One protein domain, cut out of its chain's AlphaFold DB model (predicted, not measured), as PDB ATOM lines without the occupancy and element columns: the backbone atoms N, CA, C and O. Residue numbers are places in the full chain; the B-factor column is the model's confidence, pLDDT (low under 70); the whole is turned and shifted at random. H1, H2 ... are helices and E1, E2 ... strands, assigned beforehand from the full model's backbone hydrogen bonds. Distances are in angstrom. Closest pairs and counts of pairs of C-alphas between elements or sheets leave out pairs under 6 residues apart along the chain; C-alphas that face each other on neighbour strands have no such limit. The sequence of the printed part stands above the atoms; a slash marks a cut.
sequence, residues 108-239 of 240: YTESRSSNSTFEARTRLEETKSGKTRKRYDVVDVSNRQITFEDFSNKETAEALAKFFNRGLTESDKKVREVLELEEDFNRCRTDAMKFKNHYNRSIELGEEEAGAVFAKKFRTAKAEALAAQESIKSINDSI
ATOM      1  N   TYR A 108      12.386 -23.275   3.716       53.25
ATOM      2  CA  TYR A 108      11.529 -22.897   4.833       53.25
ATOM      3  C   TYR A 108      12.320 -22.072   5.848       53.25
ATOM      4  O   TYR A 108      13.463 -22.398   6.161       53.25
ATOM      5  N   THR A 109      11.705 -21.019   6.384       55.50
ATOM      6  CA  THR A 109      12.227 -20.286   7.550       55.50
ATOM      7  C   THR A 109      11.274 -20.480   8.727       55.50
ATOM      8  O   THR A 109      10.070 -20.254   8.594       55.50
ATOM      9  N   GLU A 110      11.803 -20.967   9.854       53.34
ATOM     10  CA  GLU A 110      11.030 -21.303  11.056       53.34
ATOM     11  C   GLU A 110      10.968 -20.105  12.015       53.34
ATOM     12  O   GLU A 110      11.999 -19.572  12.425       53.34
ATOM     13  N   SER A 111       9.762 -19.704  12.422       48.31
ATOM     14  CA  SER A 111       9.546 -18.835  13.583       48.31
ATOM     15  C   SER A 111       8.896 -19.658  14.692       48.31
ATOM     16  O   SER A 111       7.678 -19.818  14.715       48.31
ATOM     17  N   ARG A 112       9.704 -20.212  15.602       48.28
ATOM     18  CA  ARG A 112       9.205 -21.040  16.708       48.28
ATOM     19  C   ARG A 112       8.638 -20.189  17.842       48.28
ATOM     20  O   ARG A 112       9.368 -19.409  18.452       48.28
ATOM     21  N   SER A 113       7.374 -20.425  18.187       48.69
ATOM     22  CA  SER A 113       6.830 -20.137  19.518       48.69
ATOM     23  C   SER A 113       6.881 -21.425  20.343       48.69
ATOM     24  O   SER A 113       6.482 -22.485  19.872       48.69
ATOM     25  N   SER A 114       7.423 -21.372  21.560       53.47
ATOM     26  CA  SER A 114       7.856 -22.556  22.321       53.47
ATOM     27  C   SER A 114       6.736 -23.464  22.857       53.47
ATOM     28  O   SER A 114       7.059 -24.513  23.401       53.47
ATOM     29  N   ASN A 115       5.454 -23.114  22.679       59.69
ATOM     30  CA  ASN A 115       4.302 -23.851  23.231       59.69
ATOM     31  C   ASN A 115       3.147 -24.095  22.229       59.69
ATOM     32  O   ASN A 115       2.051 -24.457  22.651       59.69
ATOM     33  N   SER A 116       3.338 -23.862  20.926       69.94
ATOM     34  CA  SER A 116       2.266 -23.970  19.922       69.94
ATOM     35  C   SER A 116       2.327 -25.272  19.116       69.94
ATOM     36  O   SER A 116       3.378 -25.599  18.569       69.94
ATOM     37  N   THR A 117       1.193 -25.971  18.987       85.56
ATOM     38  CA  THR A 117       1.023 -27.152  18.118       85.56
ATOM     39  C   THR A 117       0.994 -26.772  16.639       85.56
ATOM     40  O   THR A 117       1.475 -27.531  15.812       85.56
ATOM     41  N   PHE A 118       0.486 -25.587  16.302       89.31
ATOM     42  CA  PHE A 118       0.436 -25.068  14.934       89.31
ATOM     43  C   PHE A 118       1.354 -23.861  14.771       89.31
ATOM     44  O   PHE A 118       1.358 -22.967  15.622       89.31
ATOM     45  N   GLU A 119       2.087 -23.792  13.662       90.81
ATOM     46  CA  GLU A 119       2.960 -22.664  13.329       90.81
ATOM     47  C   GLU A 119       2.779 -22.193  11.881       90.81
ATOM     48  O   GLU A 119       2.494 -22.984  10.981       90.81
ATOM     49  N   ALA A 120       2.971 -20.892  11.656       91.44
ATOM     50  CA  ALA A 120       3.042 -20.324  10.317       91.44
ATOM     51  C   ALA A 120       4.473 -20.467   9.776       91.44
ATOM     52  O   ALA A 120       5.427 -19.990  10.395       91.44
ATOM     53  N   ARG A 121       4.636 -21.094   8.610       90.12
ATOM     54  CA  ARG A 121       5.925 -21.252   7.926       90.12
ATOM     55  C   ARG A 121       5.968 -20.414   6.665       90.12
ATOM     56  O   ARG A 121       4.990 -20.322   5.936       90.12
ATOM     57  N   THR A 122       7.128 -19.827   6.387       91.12
ATOM     58  CA  THR A 122       7.363 -19.147   5.107       91.12
ATOM     59  C   THR A 122       8.009 -20.121   4.134       91.12
ATOM     60  O   THR A 122       9.058 -20.682   4.448       91.12
ATOM     61  N   ARG A 123       7.409 -20.262   2.955       90.06
ATOM     62  CA  ARG A 123       7.873 -21.058   1.822       90.06
ATOM     63  C   ARG A 123       8.316 -20.126   0.697       90.06
ATOM     64  O   ARG A 123       7.571 -19.237   0.286       90.06
ATOM     65  N   LEU A 124       9.539 -20.293   0.203       89.06
ATOM     66  CA  LEU A 124       9.998 -19.596  -0.999       89.06
ATOM     67  C   LEU A 124       9.711 -20.449  -2.232       89.06
ATOM     68  O   LEU A 124      10.119 -21.603  -2.287       89.06
ATOM     69  N   GLU A 125       9.032 -19.868  -3.216       88.12
ATOM     70  CA  GLU A 125       8.690 -20.535  -4.471       88.12
ATOM     71  C   GLU A 125       9.295 -19.780  -5.656       88.12
ATOM     72  O   GLU A 125       9.153 -18.561  -5.772       88.12
ATOM     73  N   GLU A 126       9.970 -20.488  -6.556       86.62
ATOM     74  CA  GLU A 126      10.510 -19.902  -7.778       86.62
ATOM     75  C   GLU A 126       9.445 -19.883  -8.881       86.62
ATOM     76  O   GLU A 126       8.878 -20.897  -9.272       86.62
ATOM     77  N   THR A 127       9.153 -18.698  -9.405       83.31
ATOM     78  CA  THR A 127       8.234 -18.539 -10.534       83.31
ATOM     79  C   THR A 127       8.909 -18.941 -11.844       83.31
ATOM     80  O   THR A 127      10.120 -18.816 -11.995       83.31
ATOM     81  N   LYS A 128       8.108 -19.253 -12.874       80.94
ATOM     82  CA  LYS A 128       8.586 -19.522 -14.251       80.94
ATOM     83  C   LYS A 128       9.487 -18.425 -14.845       80.94
ATOM     84  O   LYS A 128      10.170 -18.662 -15.833       80.94
ATOM     85  N   SER A 129       9.466 -17.221 -14.270       81.06
ATOM     86  CA  SER A 129      10.313 -16.089 -14.667       81.06
ATOM     87  C   SER A 129      11.670 -16.027 -13.948       81.06
ATOM     88  O   SER A 129      12.398 -15.054 -14.132       81.06
ATOM     89  N   GLY A 130      11.994 -17.014 -13.104       81.31
ATOM     90  CA  GLY A 130      13.188 -17.029 -12.250       81.31
ATOM     91  C   GLY A 130      13.103 -16.084 -11.044       81.31
ATOM     92  O   GLY A 130      14.103 -15.802 -10.395       81.31
ATOM     93  N   LYS A 131      11.916 -15.529 -10.755       83.12
ATOM     94  CA  LYS A 131      11.687 -14.675  -9.577       83.12
ATOM     95  C   LYS A 131      11.185 -15.510  -8.415       83.12
ATOM     96  O   LYS A 131      10.257 -16.289  -8.611       83.12
ATOM     97  N   THR A 132      11.695 -15.274  -7.215       85.38
ATOM     98  CA  THR A 132      11.194 -15.909  -5.989       85.38
ATOM     99  C   THR A 132       9.962 -15.175  -5.453       85.38
ATOM    100  O   THR A 132       9.957 -13.947  -5.362       85.38
ATOM    101  N   ARG A 133       8.915 -15.912  -5.069       87.25
ATOM    102  CA  ARG A 133       7.745 -15.410  -4.337       87.25
ATOM    103  C   ARG A 133       7.675 -16.054  -2.954       87.25
ATOM    104  O   ARG A 133       7.975 -17.233  -2.803       87.25
ATOM    105  N   LYS A 134       7.280 -15.271  -1.948       90.62
ATOM    106  CA  LYS A 134       7.001 -15.784  -0.601       90.62
ATOM    107  C   LYS A 134       5.571 -16.313  -0.554       90.62
ATOM    108  O   LYS A 134       4.656 -15.643  -1.039       90.62
ATOM    109  N   ARG A 135       5.412 -17.494   0.023       93.00
ATOM    110  CA  ARG A 135       4.147 -18.139   0.362       93.00
ATOM    111  C   ARG A 135       4.177 -18.500   1.837       93.00
ATOM    112  O   ARG A 135       5.258 -18.601   2.422       93.00
ATOM    113  N   TYR A 136       3.008 -18.645   2.430       92.94
ATOM    114  CA  TYR A 136       2.880 -18.935   3.845       92.94
ATOM    115  C   TYR A 136       1.970 -20.138   4.039       92.94
ATOM    116  O   TYR A 136       0.891 -20.197   3.458       92.94
ATOM    117  N   ASP A 137       2.422 -21.070   4.863       93.31
ATOM    118  CA  ASP A 137       1.732 -22.322   5.149       93.31
ATOM    119  C   ASP A 137       1.462 -22.406   6.656       93.31
ATOM    120  O   ASP A 137       2.206 -21.844   7.463       93.31
ATOM    121  N   VAL A 138       0.412 -23.121   7.045       92.62
ATOM    122  CA  VAL A 138       0.117 -23.468   8.439       92.62
ATOM    123  C   VAL A 138       0.453 -24.935   8.634       92.62
ATOM    124  O   VAL A 138      -0.102 -25.800   7.955       92.62
ATOM    125  N   VAL A 139       1.369 -25.213   9.555       91.44
ATOM    126  CA  VAL A 139       1.908 -26.553   9.788       91.44
ATOM    127  C   VAL A 139       1.614 -26.988  11.211       91.44
ATOM    128  O   VAL A 139       1.874 -26.249  12.161       91.44
ATOM    129  N   ASP A 140       1.101 -28.204  11.351       89.56
ATOM    130  CA  ASP A 140       1.039 -28.915  12.617       89.56
ATOM    131  C   ASP A 140       2.439 -29.456  12.944       89.56
ATOM    132  O   ASP A 140       3.004 -30.311  12.260       89.56
ATOM    133  N   VAL A 141       3.040 -28.904  13.992       86.88
ATOM    134  CA  VAL A 141       4.399 -29.208  14.446       86.88
ATOM    135  C   VAL A 141       4.488 -30.622  15.024       86.88
ATOM    136  O   VAL A 141       5.564 -31.225  15.000       86.88
ATOM    137  N   SER A 142       3.378 -31.177  15.523       83.69
ATOM    138  CA  SER A 142       3.362 -32.480  16.196       83.69
ATOM    139  C   SER A 142       3.573 -33.647  15.226       83.69
ATOM    140  O   SER A 142       4.333 -34.571  15.519       83.69
ATOM    141  N   ASN A 143       2.963 -33.574  14.045       84.50
ATOM    142  CA  ASN A 143       3.030 -34.591  12.989       84.50
ATOM    143  C   ASN A 143       3.767 -34.098  11.725       84.50
ATOM    144  O   ASN A 143       3.951 -34.875  10.790       84.50
ATOM    145  N   ARG A 144       4.226 -32.837  11.711       81.31
ATOM    146  CA  ARG A 144       4.849 -32.150  10.562       81.31
ATOM    147  C   ARG A 144       3.950 -32.083   9.325       81.31
ATOM    148  O   ARG A 144       4.456 -32.006   8.205       81.31
ATOM    149  N   GLN A 145       2.636 -32.128   9.512       87.69
ATOM    150  CA  GLN A 145       1.674 -32.081   8.425       87.69
ATOM    151  C   GLN A 145       1.293 -30.635   8.111       87.69
ATOM    152  O   GLN A 145       1.038 -29.828   9.003       87.69
ATOM    153  N   ILE A 146       1.230 -30.309   6.823       86.88
ATOM    154  CA  ILE A 146       0.684 -29.032   6.366       86.88
ATOM    155  C   ILE A 146      -0.842 -29.105   6.491       86.88
ATOM    156  O   ILE A 146      -1.470 -29.988   5.910       86.88
ATOM    157  N   THR A 147      -1.425 -28.205   7.281       88.12
ATOM    158  CA  THR A 147      -2.877 -28.100   7.485       88.12
ATOM    159  C   THR A 147      -3.506 -27.187   6.439       88.12
ATOM    160  O   THR A 147      -4.558 -27.504   5.901       88.12
ATOM    161  N   PHE A 148      -2.837 -26.074   6.130       90.31
ATOM    162  CA  PHE A 148      -3.213 -25.154   5.061       90.31
ATOM    163  C   PHE A 148      -1.961 -24.662   4.345       90.31
ATOM    164  O   PHE A 148      -0.926 -24.462   4.982       90.31
ATOM    165  N   GLU A 149      -2.065 -24.426   3.044       92.31
ATOM    166  CA  GLU A 149      -0.937 -24.010   2.217       92.31
ATOM    167  C   GLU A 149      -1.265 -22.824   1.316       92.31
ATOM    168  O   GLU A 149      -2.424 -22.467   1.105       92.31
ATOM    169  N   ASP A 150      -0.210 -22.249   0.743       91.12
ATOM    170  CA  ASP A 150      -0.290 -21.317  -0.382       91.12
ATOM    171  C   ASP A 150      -0.901 -19.941  -0.089       91.12
ATOM    172  O   ASP A 150      -1.306 -19.217  -1.009       91.12
ATOM    173  N   PHE A 151      -0.854 -19.497   1.166       94.12
ATOM    174  CA  PHE A 151      -1.263 -18.139   1.500       94.12
ATOM    175  C   PHE A 151      -0.289 -17.106   0.938       94.12
ATOM    176  O   PHE A 151       0.938 -17.264   0.951       94.12
ATOM    177  N   SER A 152      -0.844 -16.012   0.426       91.31
ATOM    178  CA  SER A 152      -0.074 -14.868  -0.064       91.31
ATOM    179  C   SER A 152       0.255 -13.873   1.042       91.31
ATOM    180  O   SER A 152       1.183 -13.076   0.884       91.31
ATOM    181  N   ASN A 153      -0.529 -13.887   2.115       92.31
ATOM    182  CA  ASN A 153      -0.424 -12.982   3.244       92.31
ATOM    183  C   ASN A 153       0.097 -13.735   4.478       92.31
ATOM    184  O   ASN A 153      -0.398 -14.811   4.822       92.31
ATOM    185  N   LYS A 154       1.104 -13.170   5.150       92.88
ATOM    186  CA  LYS A 154       1.721 -13.795   6.327       92.88
ATOM    187  C   LYS A 154       0.756 -13.788   7.506       92.88
ATOM    188  O   LYS A 154       0.641 -14.772   8.229       92.88
ATOM    189  N   GLU A 155       0.058 -12.675   7.673       94.25
ATOM    190  CA  GLU A 155      -0.864 -12.422   8.767       94.25
ATOM    191  C   GLU A 155      -2.042 -13.407   8.749       94.25
ATOM    192  O   GLU A 155      -2.520 -13.791   9.815       94.25
ATOM    193  N   THR A 156      -2.451 -13.883   7.567       95.56
ATOM    194  CA  THR A 156      -3.447 -14.953   7.408       95.56
ATOM    195  C   THR A 156      -2.951 -16.249   8.045       95.56
ATOM    196  O   THR A 156      -3.613 -16.797   8.926       95.56
ATOM    197  N   ALA A 157      -1.758 -16.715   7.659       94.44
ATOM    198  CA  ALA A 157      -1.179 -17.942   8.204       94.44
ATOM    199  C   ALA A 157      -0.946 -17.840   9.724       94.44
ATOM    200  O   ALA A 157      -1.223 -18.782  10.463       94.44
ATOM    201  N   GLU A 158      -0.491 -16.683  10.213       93.56
ATOM    202  CA  GLU A 158      -0.324 -16.435  11.651       93.56
ATOM    203  C   GLU A 158      -1.654 -16.463  12.414       93.56
ATOM    204  O   GLU A 158      -1.745 -17.112  13.460       93.56
ATOM    205  N   ALA A 159      -2.691 -15.795  11.902       94.31
ATOM    206  CA  ALA A 159      -4.009 -15.773  12.531       94.31
ATOM    207  C   ALA A 159      -4.612 -17.182  12.608       94.31
ATOM    208  O   ALA A 159      -5.099 -17.590  13.665       94.31
ATOM    209  N   LEU A 160      -4.520 -17.946  11.516       94.69
ATOM    210  CA  LEU A 160      -4.981 -19.330  11.452       94.69
ATOM    211  C   LEU A 160      -4.226 -20.223  12.437       94.69
ATOM    212  O   LEU A 160      -4.859 -20.922  13.228       94.69
ATOM    213  N   ALA A 161      -2.893 -20.142  12.476       93.19
ATOM    214  CA  ALA A 161      -2.095 -20.886  13.446       93.19
ATOM    215  C   ALA A 161      -2.528 -20.571  14.889       93.19
ATOM    216  O   ALA A 161      -2.712 -21.481  15.699       93.19
ATOM    217  N   LYS A 162      -2.762 -19.297  15.232       93.19
ATOM    218  CA  LYS A 162      -3.261 -18.929  16.568       93.19
ATOM    219  C   LYS A 162      -4.670 -19.465  16.846       93.19
ATOM    220  O   LYS A 162      -4.938 -19.870  17.977       93.19
ATOM    221  N   PHE A 163      -5.571 -19.478  15.863       93.81
ATOM    222  CA  PHE A 163      -6.911 -20.047  16.034       93.81
ATOM    223  C   PHE A 163      -6.876 -21.561  16.258       93.81
ATOM    224  O   PHE A 163      -7.508 -22.036  17.203       93.81
ATOM    225  N   PHE A 164      -6.085 -22.305  15.483       92.06
ATOM    226  CA  PHE A 164      -5.938 -23.751  15.673       92.06
ATOM    227  C   PHE A 164      -5.296 -24.096  17.020       92.06
ATOM    228  O   PHE A 164      -5.761 -24.995  17.716       92.06
ATOM    229  N   ASN A 165      -4.313 -23.311  17.472       91.00
ATOM    230  CA  ASN A 165      -3.742 -23.459  18.817       91.00
ATOM    231  C   ASN A 165      -4.749 -23.207  19.954       91.00
ATOM    232  O   ASN A 165      -4.522 -23.641  21.080       91.00
ATOM    233  N   ARG A 166      -5.865 -22.520  19.682       90.81
ATOM    234  CA  ARG A 166      -6.975 -22.324  20.629       90.81
ATOM    235  C   ARG A 166      -8.061 -23.402  20.522       90.81
ATOM    236  O   ARG A 166      -9.070 -23.301  21.215       90.81
ATOM    237  N   GLY A 167      -7.872 -24.407  19.667       89.31
ATOM    238  CA  GLY A 167      -8.822 -25.498  19.457       89.31
ATOM    239  C   GLY A 167      -9.982 -25.157  18.521       89.31
ATOM    240  O   GLY A 167     -10.957 -25.903  18.491       89.31
ATOM    241  N   LEU A 168      -9.900 -24.049  17.772       92.44
ATOM    242  CA  LEU A 168     -10.864 -23.789  16.702       92.44
ATOM    243  C   LEU A 168     -10.593 -24.738  15.532       92.44
ATOM    244  O   LEU A 168      -9.464 -25.156  15.295       92.44
ATOM    245  N   THR A 169     -11.643 -25.056  14.796       91.69
ATOM    246  CA  THR A 169     -11.644 -25.883  13.590       91.69
ATOM    247  C   THR A 169     -11.801 -25.013  12.346       91.69
ATOM    248  O   THR A 169     -12.211 -23.857  12.423       91.69
ATOM    249  N   GLU A 170     -11.550 -25.578  11.166       89.50
ATOM    250  CA  GLU A 170     -11.803 -24.904   9.882       89.50
ATOM    251  C   GLU A 170     -13.257 -24.427   9.735       89.50
ATOM    252  O   GLU A 170     -13.539 -23.393   9.134       89.50
ATOM    253  N   SER A 171     -14.192 -25.157  10.347       91.25
ATOM    254  CA  SER A 171     -15.611 -24.824  10.301       91.25
ATOM    255  C   SER A 171     -15.985 -23.605  11.149       91.25
ATOM    256  O   SER A 171     -17.093 -23.083  10.996       91.25
ATOM    257  N   ASP A 172     -15.102 -23.099  12.011       95.44
ATOM    258  CA  ASP A 172     -15.410 -21.953  12.858       95.44
ATOM    259  C   ASP A 172     -15.574 -20.663  12.055       95.44
ATOM    260  O   ASP A 172     -14.814 -20.364  11.134       95.44
ATOM    261  N   LYS A 173     -16.557 -19.844  12.450       95.25
ATOM    262  CA  LYS A 173     -16.885 -18.589  11.751       95.25
ATOM    263  C   LYS A 173     -15.662 -17.679  11.590       95.25
ATOM    264  O   LYS A 173     -15.480 -17.101  10.530       95.25
ATOM    265  N   LYS A 174     -14.828 -17.571  12.629       94.00
ATOM    266  CA  LYS A 174     -13.629 -16.717  12.615       94.00
ATOM    267  C   LYS A 174     -12.541 -17.232  11.675       94.00
ATOM    268  O   LYS A 174     -11.815 -16.435  11.097       94.00
ATOM    269  N   VAL A 175     -12.424 -18.554  11.539       94.31
ATOM    270  CA  VAL A 175     -11.470 -19.172  10.611       94.31
ATOM    271  C   VAL A 175     -11.932 -18.936   9.177       94.31
ATOM    272  O   VAL A 175     -11.151 -18.452   8.363       94.31
ATOM    273  N   ARG A 176     -13.222 -19.156   8.898       96.12
ATOM    274  CA  ARG A 176     -13.826 -18.855   7.592       96.12
ATOM    275  C   ARG A 176     -13.700 -17.386   7.200       96.12
ATOM    276  O   ARG A 176     -13.291 -17.105   6.086       96.12
ATOM    277  N   GLU A 177     -13.955 -16.467   8.127       96.31
ATOM    278  CA  GLU A 177     -13.798 -15.023   7.898       96.31
ATOM    279  C   GLU A 177     -12.370 -14.656   7.457       96.31
ATOM    280  O   GLU A 177     -12.187 -13.890   6.515       96.31
ATOM    281  N   VAL A 178     -11.342 -15.235   8.088       96.25
ATOM    282  CA  VAL A 178      -9.945 -15.007   7.682       96.25
ATOM    283  C   VAL A 178      -9.650 -15.592   6.297       96.25
ATOM    284  O   VAL A 178      -8.943 -14.958   5.515       96.25
ATOM    285  N   LEU A 179     -10.191 -16.769   5.977       95.50
ATOM    286  CA  LEU A 179     -10.020 -17.397   4.661       95.50
ATOM    287  C   LEU A 179     -10.711 -16.596   3.546       95.50
ATOM    288  O   LEU A 179     -10.114 -16.387   2.492       95.50
ATOM    289  N   GLU A 180     -11.923 -16.094   3.789       96.50
ATOM    290  CA  GLU A 180     -12.660 -15.231   2.856       96.50
ATOM    291  C   GLU A 180     -11.895 -13.925   2.587       96.50
ATOM    292  O   GLU A 180     -11.717 -13.528   1.435       96.50
ATOM    293  N   LEU A 181     -11.356 -13.289   3.633       96.69
ATOM    294  CA  LEU A 181     -10.537 -12.084   3.478       96.69
ATOM    295  C   LEU A 181      -9.240 -12.347   2.699       96.69
ATOM    296  O   LEU A 181      -8.781 -11.482   1.952       96.69
ATOM    297  N   GLU A 182      -8.630 -13.522   2.862       95.94
ATOM    298  CA  GLU A 182      -7.454 -13.922   2.084       95.94
ATOM    299  C   GLU A 182      -7.799 -14.148   0.608       95.94
ATOM    300  O   GLU A 182      -7.033 -13.757  -0.280       95.94
ATOM    301  N   GLU A 183      -8.947 -14.756   0.319       95.81
ATOM    302  CA  GLU A 183      -9.444 -14.907  -1.047       95.81
ATOM    303  C   GLU A 183      -9.690 -13.536  -1.694       95.81
ATOM    304  O   GLU A 183      -9.198 -13.269  -2.798       95.81
ATOM    305  N   ASP A 184     -10.362 -12.633  -0.978       96.31
ATOM    306  CA  ASP A 184     -10.603 -11.255  -1.406       96.31
ATOM    307  C   ASP A 184      -9.293 -10.503  -1.663       96.31
ATOM    308  O   ASP A 184      -9.118  -9.885  -2.720       96.31
ATOM    309  N   PHE A 185      -8.329 -10.613  -0.745       96.38
ATOM    310  CA  PHE A 185      -6.993 -10.051  -0.913       96.38
ATOM    311  C   PHE A 185      -6.330 -10.557  -2.199       96.38
ATOM    312  O   PHE A 185      -5.824  -9.762  -2.999       96.38
ATOM    313  N   ASN A 186      -6.350 -11.871  -2.432       95.31
ATOM    314  CA  ASN A 186      -5.732 -12.487  -3.603       95.31
ATOM    315  C   ASN A 186      -6.411 -12.073  -4.912       95.31
ATOM    316  O   ASN A 186      -5.720 -11.769  -5.896       95.31
ATOM    317  N   ARG A 187      -7.745 -12.001  -4.924       96.81
ATOM    318  CA  ARG A 187      -8.531 -11.540  -6.073       96.81
ATOM    319  C   ARG A 187      -8.203 -10.086  -6.407       96.81
ATOM    320  O   ARG A 187      -7.723  -9.807  -7.507       96.81
ATOM    321  N   CYS A 188      -8.348  -9.178  -5.442       96.44
ATOM    322  CA  CYS A 188      -8.098  -7.747  -5.636       96.44
ATOM    323  C   CYS A 188      -6.628  -7.463  -5.994       96.44
ATOM    324  O   CYS A 188      -6.340  -6.622  -6.850       96.44
ATOM    325  N   ARG A 189      -5.672  -8.208  -5.421       94.94
ATOM    326  CA  ARG A 189      -4.249  -8.134  -5.795       94.94
ATOM    327  C   ARG A 189      -4.019  -8.552  -7.248       94.94
ATOM    328  O   ARG A 189      -3.261  -7.890  -7.963       94.94
ATOM    329  N   THR A 190      -4.641  -9.644  -7.684       95.12
ATOM    330  CA  THR A 190      -4.526 -10.146  -9.061       95.12
ATOM    331  C   THR A 190      -5.113  -9.147 -10.053       95.12
ATOM    332  O   THR A 190      -4.465  -8.809 -11.049       95.12
ATOM    333  N   ASP A 191      -6.279  -8.586  -9.738       96.06
ATOM    334  CA  ASP A 191      -6.921  -7.548 -10.541       96.06
ATOM    335  C   ASP A 191      -6.079  -6.274 -10.614       96.06
ATOM    336  O   ASP A 191      -5.881  -5.722 -11.698       96.06
ATOM    337  N   ALA A 192      -5.487  -5.840  -9.499       95.75
ATOM    338  CA  ALA A 192      -4.570  -4.707  -9.493       95.75
ATOM    339  C   ALA A 192      -3.372  -4.950 -10.433       95.75
ATOM    340  O   ALA A 192      -3.024  -4.087 -11.242       95.75
ATOM    341  N   MET A 193      -2.765  -6.139 -10.401       94.31
ATOM    342  CA  MET A 193      -1.669  -6.478 -11.318       94.31
ATOM    343  C   MET A 193      -2.120  -6.476 -12.782       94.31
ATOM    344  O   MET A 193      -1.424  -5.935 -13.645       94.31
ATOM    345  N   LYS A 194      -3.308  -7.015 -13.065       96.69
ATOM    346  CA  LYS A 194      -3.900  -7.015 -14.404       96.69
ATOM    347  C   LYS A 194      -4.147  -5.591 -14.911       96.69
ATOM    348  O   LYS A 194      -3.714  -5.256 -16.014       96.69
ATOM    349  N   PHE A 195      -4.780  -4.729 -14.116       96.56
ATOM    350  CA  PHE A 195      -5.047  -3.340 -14.501       96.56
ATOM    351  C   PHE A 195      -3.774  -2.516 -14.651       96.56
ATOM    352  O   PHE A 195      -3.703  -1.688 -15.554       96.56
ATOM    353  N   LYS A 196      -2.742  -2.777 -13.844       95.69
ATOM    354  CA  LYS A 196      -1.424  -2.158 -14.021       95.69
ATOM    355  C   LYS A 196      -0.799  -2.529 -15.369       95.69
ATOM    356  O   LYS A 196      -0.270  -1.659 -16.054       95.69
ATOM    357  N   ASN A 197      -0.884  -3.797 -15.767       95.25
ATOM    358  CA  ASN A 197      -0.367  -4.245 -17.061       95.25
ATOM    359  C   ASN A 197      -1.145  -3.620 -18.228       95.25
ATOM    360  O   ASN A 197      -0.536  -3.173 -19.196       95.25
ATOM    361  N   HIS A 198      -2.476  -3.541 -18.124       95.38
ATOM    362  CA  HIS A 198      -3.301  -2.860 -19.126       95.38
ATOM    363  C   HIS A 198      -3.009  -1.361 -19.203       95.38
ATOM    364  O   HIS A 198      -2.871  -0.839 -20.301       95.38
ATOM    365  N   TYR A 199      -2.844  -0.693 -18.058       95.88
ATOM    366  CA  TYR A 199      -2.428   0.706 -18.003       95.88
ATOM    367  C   TYR A 199      -1.112   0.924 -18.754       95.88
ATOM    368  O   TYR A 199      -1.068   1.750 -19.658       95.88
ATOM    369  N   ASN A 200      -0.069   0.148 -18.437       93.75
ATOM    370  CA  ASN A 200       1.230   0.273 -19.102       93.75
ATOM    371  C   ASN A 200       1.104   0.088 -20.620       93.75
ATOM    372  O   ASN A 200       1.623   0.900 -21.377       93.75
ATOM    373  N   ARG A 201       0.344  -0.925 -21.055       96.06
ATOM    374  CA  ARG A 201       0.090  -1.177 -22.475       96.06
ATOM    375  C   ARG A 201      -0.643  -0.016 -23.155       96.06
ATOM    376  O   ARG A 201      -0.270   0.355 -24.259       96.06
ATOM    377  N   SER A 202      -1.665   0.564 -22.527       95.06
ATOM    378  CA  SER A 202      -2.384   1.712 -23.101       95.06
ATOM    379  C   SER A 202      -1.496   2.955 -23.204       95.06
ATOM    380  O   SER A 202      -1.570   3.663 -24.201       95.06
ATOM    381  N   ILE A 203      -0.604   3.190 -22.233       95.25
ATOM    382  CA  ILE A 203       0.385   4.279 -22.317       95.25
ATOM    383  C   ILE A 203       1.381   4.041 -23.459       95.25
ATOM    384  O   ILE A 203       1.673   4.969 -24.208       95.25
ATOM    385  N   GLU A 204       1.867   2.809 -23.637       95.50
ATOM    386  CA  GLU A 204       2.759   2.442 -24.752       95.50
ATOM    387  C   GLU A 204       2.098   2.631 -26.128       95.50
ATOM    388  O   GLU A 204       2.775   2.979 -27.093       95.50
ATOM    389  N   LEU A 205       0.781   2.428 -26.216       95.88
ATOM    390  CA  LEU A 205      -0.006   2.593 -27.441       95.88
ATOM    391  C   LEU A 205      -0.515   4.031 -27.667       95.88
ATOM    392  O   LEU A 205      -1.107   4.298 -28.709       95.88
ATOM    393  N   GLY A 206      -0.295   4.955 -26.723       95.00
ATOM    394  CA  GLY A 206      -0.799   6.333 -26.805       95.00
ATOM    395  C   GLY A 206      -2.309   6.476 -26.556       95.00
ATOM    396  O   GLY A 206      -2.904   7.490 -26.911       95.00
ATOM    397  N   GLU A 207      -2.948   5.477 -25.945       95.44
ATOM    398  CA  GLU A 207      -4.380   5.464 -25.628       95.44
ATOM    399  C   GLU A 207      -4.646   6.118 -24.258       95.44
ATOM    400  O   GLU A 207      -4.901   5.440 -23.256       95.44
ATOM    401  N   GLU A 208      -4.574   7.449 -24.186       92.69
ATOM    402  CA  GLU A 208      -4.641   8.186 -22.911       92.69
ATOM    403  C   GLU A 208      -5.954   7.968 -22.135       92.69
ATOM    404  O   GLU A 208      -5.931   7.751 -20.919       92.69
ATOM    405  N   GLU A 209      -7.102   7.957 -22.821       94.38
ATOM    406  CA  GLU A 209      -8.415   7.761 -22.187       94.38
ATOM    407  C   GLU A 209      -8.551   6.362 -21.566       94.38
ATOM    408  O   GLU A 209      -8.968   6.215 -20.410       94.38
ATOM    409  N   ALA A 210      -8.141   5.324 -22.300       93.38
ATOM    410  CA  ALA A 210      -8.127   3.953 -21.799       93.38
ATOM    411  C   ALA A 210      -7.138   3.806 -20.630       93.38
ATOM    412  O   ALA A 210      -7.463   3.192 -19.606       93.38
ATOM    413  N   GLY A 211      -5.967   4.443 -20.737       95.19
ATOM    414  CA  GLY A 211      -4.984   4.538 -19.662       95.19
ATOM    415  C   GLY A 211      -5.586   5.122 -18.381       95.19
ATOM    416  O   GLY A 211      -5.458   4.523 -17.311       95.19
ATOM    417  N   ALA A 212      -6.324   6.230 -18.470       95.62
ATOM    418  CA  ALA A 212      -6.977   6.843 -17.313       95.62
ATOM    419  C   ALA A 212      -7.993   5.899 -16.634       95.62
ATOM    420  O   ALA A 212      -8.035   5.804 -15.400       95.62
ATOM    421  N   VAL A 213      -8.768   5.142 -17.419       97.19
ATOM    422  CA  VAL A 213      -9.718   4.146 -16.896       97.19
ATOM    423  C   VAL A 213      -8.991   3.025 -16.151       97.19
ATOM    424  O   VAL A 213      -9.369   2.687 -15.024       97.19
ATOM    425  N   PHE A 214      -7.931   2.460 -16.734       96.19
ATOM    426  CA  PHE A 214      -7.160   1.397 -16.082       96.19
ATOM    427  C   PHE A 214      -6.401   1.892 -14.852       96.19
ATOM    428  O   PHE A 214      -6.336   1.173 -13.854       96.19
ATOM    429  N   ALA A 215      -5.917   3.136 -14.859       96.00
ATOM    430  CA  ALA A 215      -5.316   3.758 -13.685       96.00
ATOM    431  C   ALA A 215      -6.319   3.864 -12.525       96.00
ATOM    432  O   ALA A 215      -5.976   3.556 -11.381       96.00
ATOM    433  N   LYS A 216      -7.574   4.247 -12.802       97.50
ATOM    434  CA  LYS A 216      -8.638   4.281 -11.788       97.50
ATOM    435  C   LYS A 216      -8.940   2.882 -11.247       97.50
ATOM    436  O   LYS A 216      -8.921   2.696 -10.034       97.50
ATOM    437  N   LYS A 217      -9.151   1.897 -12.128       96.75
ATOM    438  CA  LYS A 217      -9.422   0.501 -11.732       96.75
ATOM    439  C   LYS A 217      -8.286  -0.096 -10.900       96.75
ATOM    440  O   LYS A 217      -8.545  -0.747  -9.893       96.75
ATOM    441  N   PHE A 218      -7.036   0.187 -11.266       97.31
ATOM    442  CA  PHE A 218      -5.865  -0.205 -10.485       97.31
ATOM    443  C   PHE A 218      -5.896   0.378  -9.069       97.31
ATOM    444  O   PHE A 218      -5.663  -0.351  -8.106       97.31
ATOM    445  N   ARG A 219      -6.190   1.678  -8.925       97.38
ATOM    446  CA  ARG A 219      -6.272   2.330  -7.607       97.38
ATOM    447  C   ARG A 219      -7.363   1.713  -6.737       97.38
ATOM    448  O   ARG A 219      -7.099   1.461  -5.567       97.38
ATOM    449  N   THR A 220      -8.539   1.444  -7.306       97.94
ATOM    450  CA  THR A 220      -9.653   0.800  -6.593       97.94
ATOM    451  C   THR A 220      -9.280  -0.607  -6.129       97.94
ATOM    452  O   THR A 220      -9.291  -0.859  -4.929       97.94
ATOM    453  N   ALA A 221      -8.830  -1.480  -7.037       96.38
ATOM    454  CA  ALA A 221      -8.445  -2.850  -6.690       96.38
ATOM    455  C   ALA A 221      -7.296  -2.892  -5.665       96.38
ATOM    456  O   ALA A 221      -7.278  -3.722  -4.758       96.38
ATOM    457  N   LYS A 222      -6.341  -1.956  -5.762       97.06
ATOM    458  CA  LYS A 222      -5.271  -1.809  -4.768       97.06
ATOM    459  C   LYS A 222      -5.822  -1.422  -3.392       97.06
ATOM    460  O   LYS A 222      -5.357  -1.968  -2.397       97.06
ATOM    461  N   ALA A 223      -6.744  -0.464  -3.329       97.19
ATOM    462  CA  ALA A 223      -7.334  -0.024  -2.068       97.19
ATOM    463  C   ALA A 223      -8.124  -1.157  -1.396       97.19
ATOM    464  O   ALA A 223      -7.966  -1.372  -0.200       97.19
ATOM    465  N   GLU A 224      -8.890  -1.924  -2.170       97.00
ATOM    466  CA  GLU A 224      -9.635  -3.090  -1.676       97.00
ATOM    467  C   GLU A 224      -8.706  -4.189  -1.147       97.00
ATOM    468  O   GLU A 224      -8.920  -4.694  -0.048       97.00
ATOM    469  N   ALA A 225      -7.619  -4.500  -1.865       95.12
ATOM    470  CA  ALA A 225      -6.628  -5.462  -1.383       95.12
ATOM    471  C   ALA A 225      -5.999  -5.010  -0.053       95.12
ATOM    472  O   ALA A 225      -5.849  -5.806   0.871       95.12
ATOM    473  N   LEU A 226      -5.653  -3.724   0.075       95.38
ATOM    474  CA  LEU A 226      -5.104  -3.192   1.324       95.38
ATOM    475  C   LEU A 226      -6.124  -3.239   2.468       95.38
ATOM    476  O   LEU A 226      -5.755  -3.610   3.576       95.38
ATOM    477  N   ALA A 227      -7.397  -2.942   2.202       96.81
ATOM    478  CA  ALA A 227      -8.456  -3.025   3.206       96.81
ATOM    479  C   ALA A 227      -8.672  -4.465   3.713       96.81
ATOM    480  O   ALA A 227      -8.823  -4.682   4.918       96.81
ATOM    481  N   ALA A 228      -8.629  -5.459   2.818       95.81
ATOM    482  CA  ALA A 228      -8.681  -6.870   3.200       95.81
ATOM    483  C   ALA A 228      -7.466  -7.258   4.063       95.81
ATOM    484  O   ALA A 228      -7.622  -7.849   5.133       95.81
ATOM    485  N   GLN A 229      -6.260  -6.842   3.662       95.06
ATOM    486  CA  GLN A 229      -5.035  -7.077   4.432       95.06
ATOM    487  C   GLN A 229      -5.086  -6.437   5.830       95.06
ATOM    488  O   GLN A 229      -4.693  -7.068   6.812       95.06
ATOM    489  N   GLU A 230      -5.567  -5.198   5.938       95.88
ATOM    490  CA  GLU A 230      -5.733  -4.499   7.217       95.88
ATOM    491  C   GLU A 230      -6.752  -5.201   8.121       95.88
ATOM    492  O   GLU A 230      -6.516  -5.330   9.323       95.88
ATOM    493  N   SER A 231      -7.837  -5.722   7.545       96.75
ATOM    494  CA  SER A 231      -8.847  -6.494   8.278       96.75
ATOM    495  C   SER A 231      -8.259  -7.791   8.840       96.75
ATOM    496  O   SER A 231      -8.404  -8.064  10.033       96.75
ATOM    497  N   ILE A 232      -7.500  -8.541   8.030       94.94
ATOM    498  CA  ILE A 232      -6.778  -9.750   8.472       94.94
ATOM    499  C   ILE A 232      -5.817  -9.413   9.611       94.94
ATOM    500  O   ILE A 232      -5.790 -10.096  10.636       94.94
ATOM    501  N   LYS A 233      -5.043  -8.334   9.460       95.00
ATOM    502  CA  LYS A 233      -4.099  -7.888  10.484       95.00
ATOM    503  C   LYS A 233      -4.810  -7.528  11.789       95.00
ATOM    504  O   LYS A 233      -4.382  -7.966  12.852       95.00
ATOM    505  N   SER A 234      -5.919  -6.794  11.715       95.44
ATOM    506  CA  SER A 234      -6.734  -6.453  12.885       95.44
ATOM    507  C   SER A 234      -7.257  -7.702  13.598       95.44
ATOM    508  O   SER A 234      -7.247  -7.761  14.830       95.44
ATOM    509  N   ILE A 235      -7.688  -8.722  12.845       93.88
ATOM    510  CA  ILE A 235      -8.083 -10.011  13.419       93.88
ATOM    511  C   ILE A 235      -6.880 -10.656  14.111       93.88
ATOM    512  O   ILE A 235      -6.987 -10.989  15.290       93.88
ATOM    513  N   ASN A 236      -5.728 -10.766  13.446       93.00
ATOM    514  CA  ASN A 236      -4.514 -11.369  14.007       93.00
ATOM    515  C   ASN A 236      -4.061 -10.693  15.318       93.00
ATOM    516  O   ASN A 236      -3.722 -11.376  16.289       93.00
ATOM    517  N   ASP A 237      -4.099  -9.360  15.365       92.25
ATOM    518  CA  ASP A 237      -3.703  -8.557  16.528       92.25
ATOM    519  C   ASP A 237      -4.699  -8.692  17.698       92.25
ATOM    520  O   ASP A 237      -4.321  -8.585  18.868       92.25
ATOM    521  N   SER A 238      -5.975  -8.977  17.408       92.00
ATOM    522  CA  SER A 238      -6.998  -9.229  18.436       92.00
ATOM    523  C   SER A 238      -6.828 -10.580  19.150       92.00
ATOM    524  O   SER A 238      -7.347 -10.790  20.253       92.00
ATOM    525  N   ILE A 239      -6.083 -11.507  18.543       87.88
ATOM    526  CA  ILE A 239      -5.827 -12.848  19.066       87.88
ATOM    527  C   ILE A 239      -4.580 -12.785  19.963       87.88
ATOM    528  O   ILE A 239      -3.454 -12.958  19.493       87.88
TER     529      ILE A 239
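What this domain is: This is residues 108 to 239 of the 240 residues of an uncharacterized protein of Prevotella sp (UniProt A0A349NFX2). A small, strongly twisted sheet, E1-E2-E3, is covered on one face by short H1; the long helical hairpin H2 and H3 packs on H1 and runs on past it, making the length. The 132 printed residues hold three strands in a meander, each the antiparallel neighbour of the one before, then three helices. The class is mixed; the whole is loose, radius of gyration of the C-alphas 17.9 A, spanning 58 by 33 by 21 A.

How they stand to each other: E2, residues 132 to 140, neighbours E1, residues 118 to 126 (N 121 to O 137, 2.8 A), and E3, residues 145 to 151 (N 138 to O 148, 2.8 A). H1, residues 154 to 165, is on the sheet over E1 and E2, height 7.9 A. H2, residues 173 to 204, touches H3, residues 208 to 238; their closest C-alphas, Phe 185 and Ala 225, are 4.6 A apart. Every helix O i to N i+4 pair is within hydrogen-bond range.

Where its parts are: E1 begins at C-alpha 118 (0.436, -25.068, 14.934). H2 is 46.5 A long, H3 44.9 A.

The domain as a whole: The printed part has no cut. Residues 108 to 116 are under pLDDT 70.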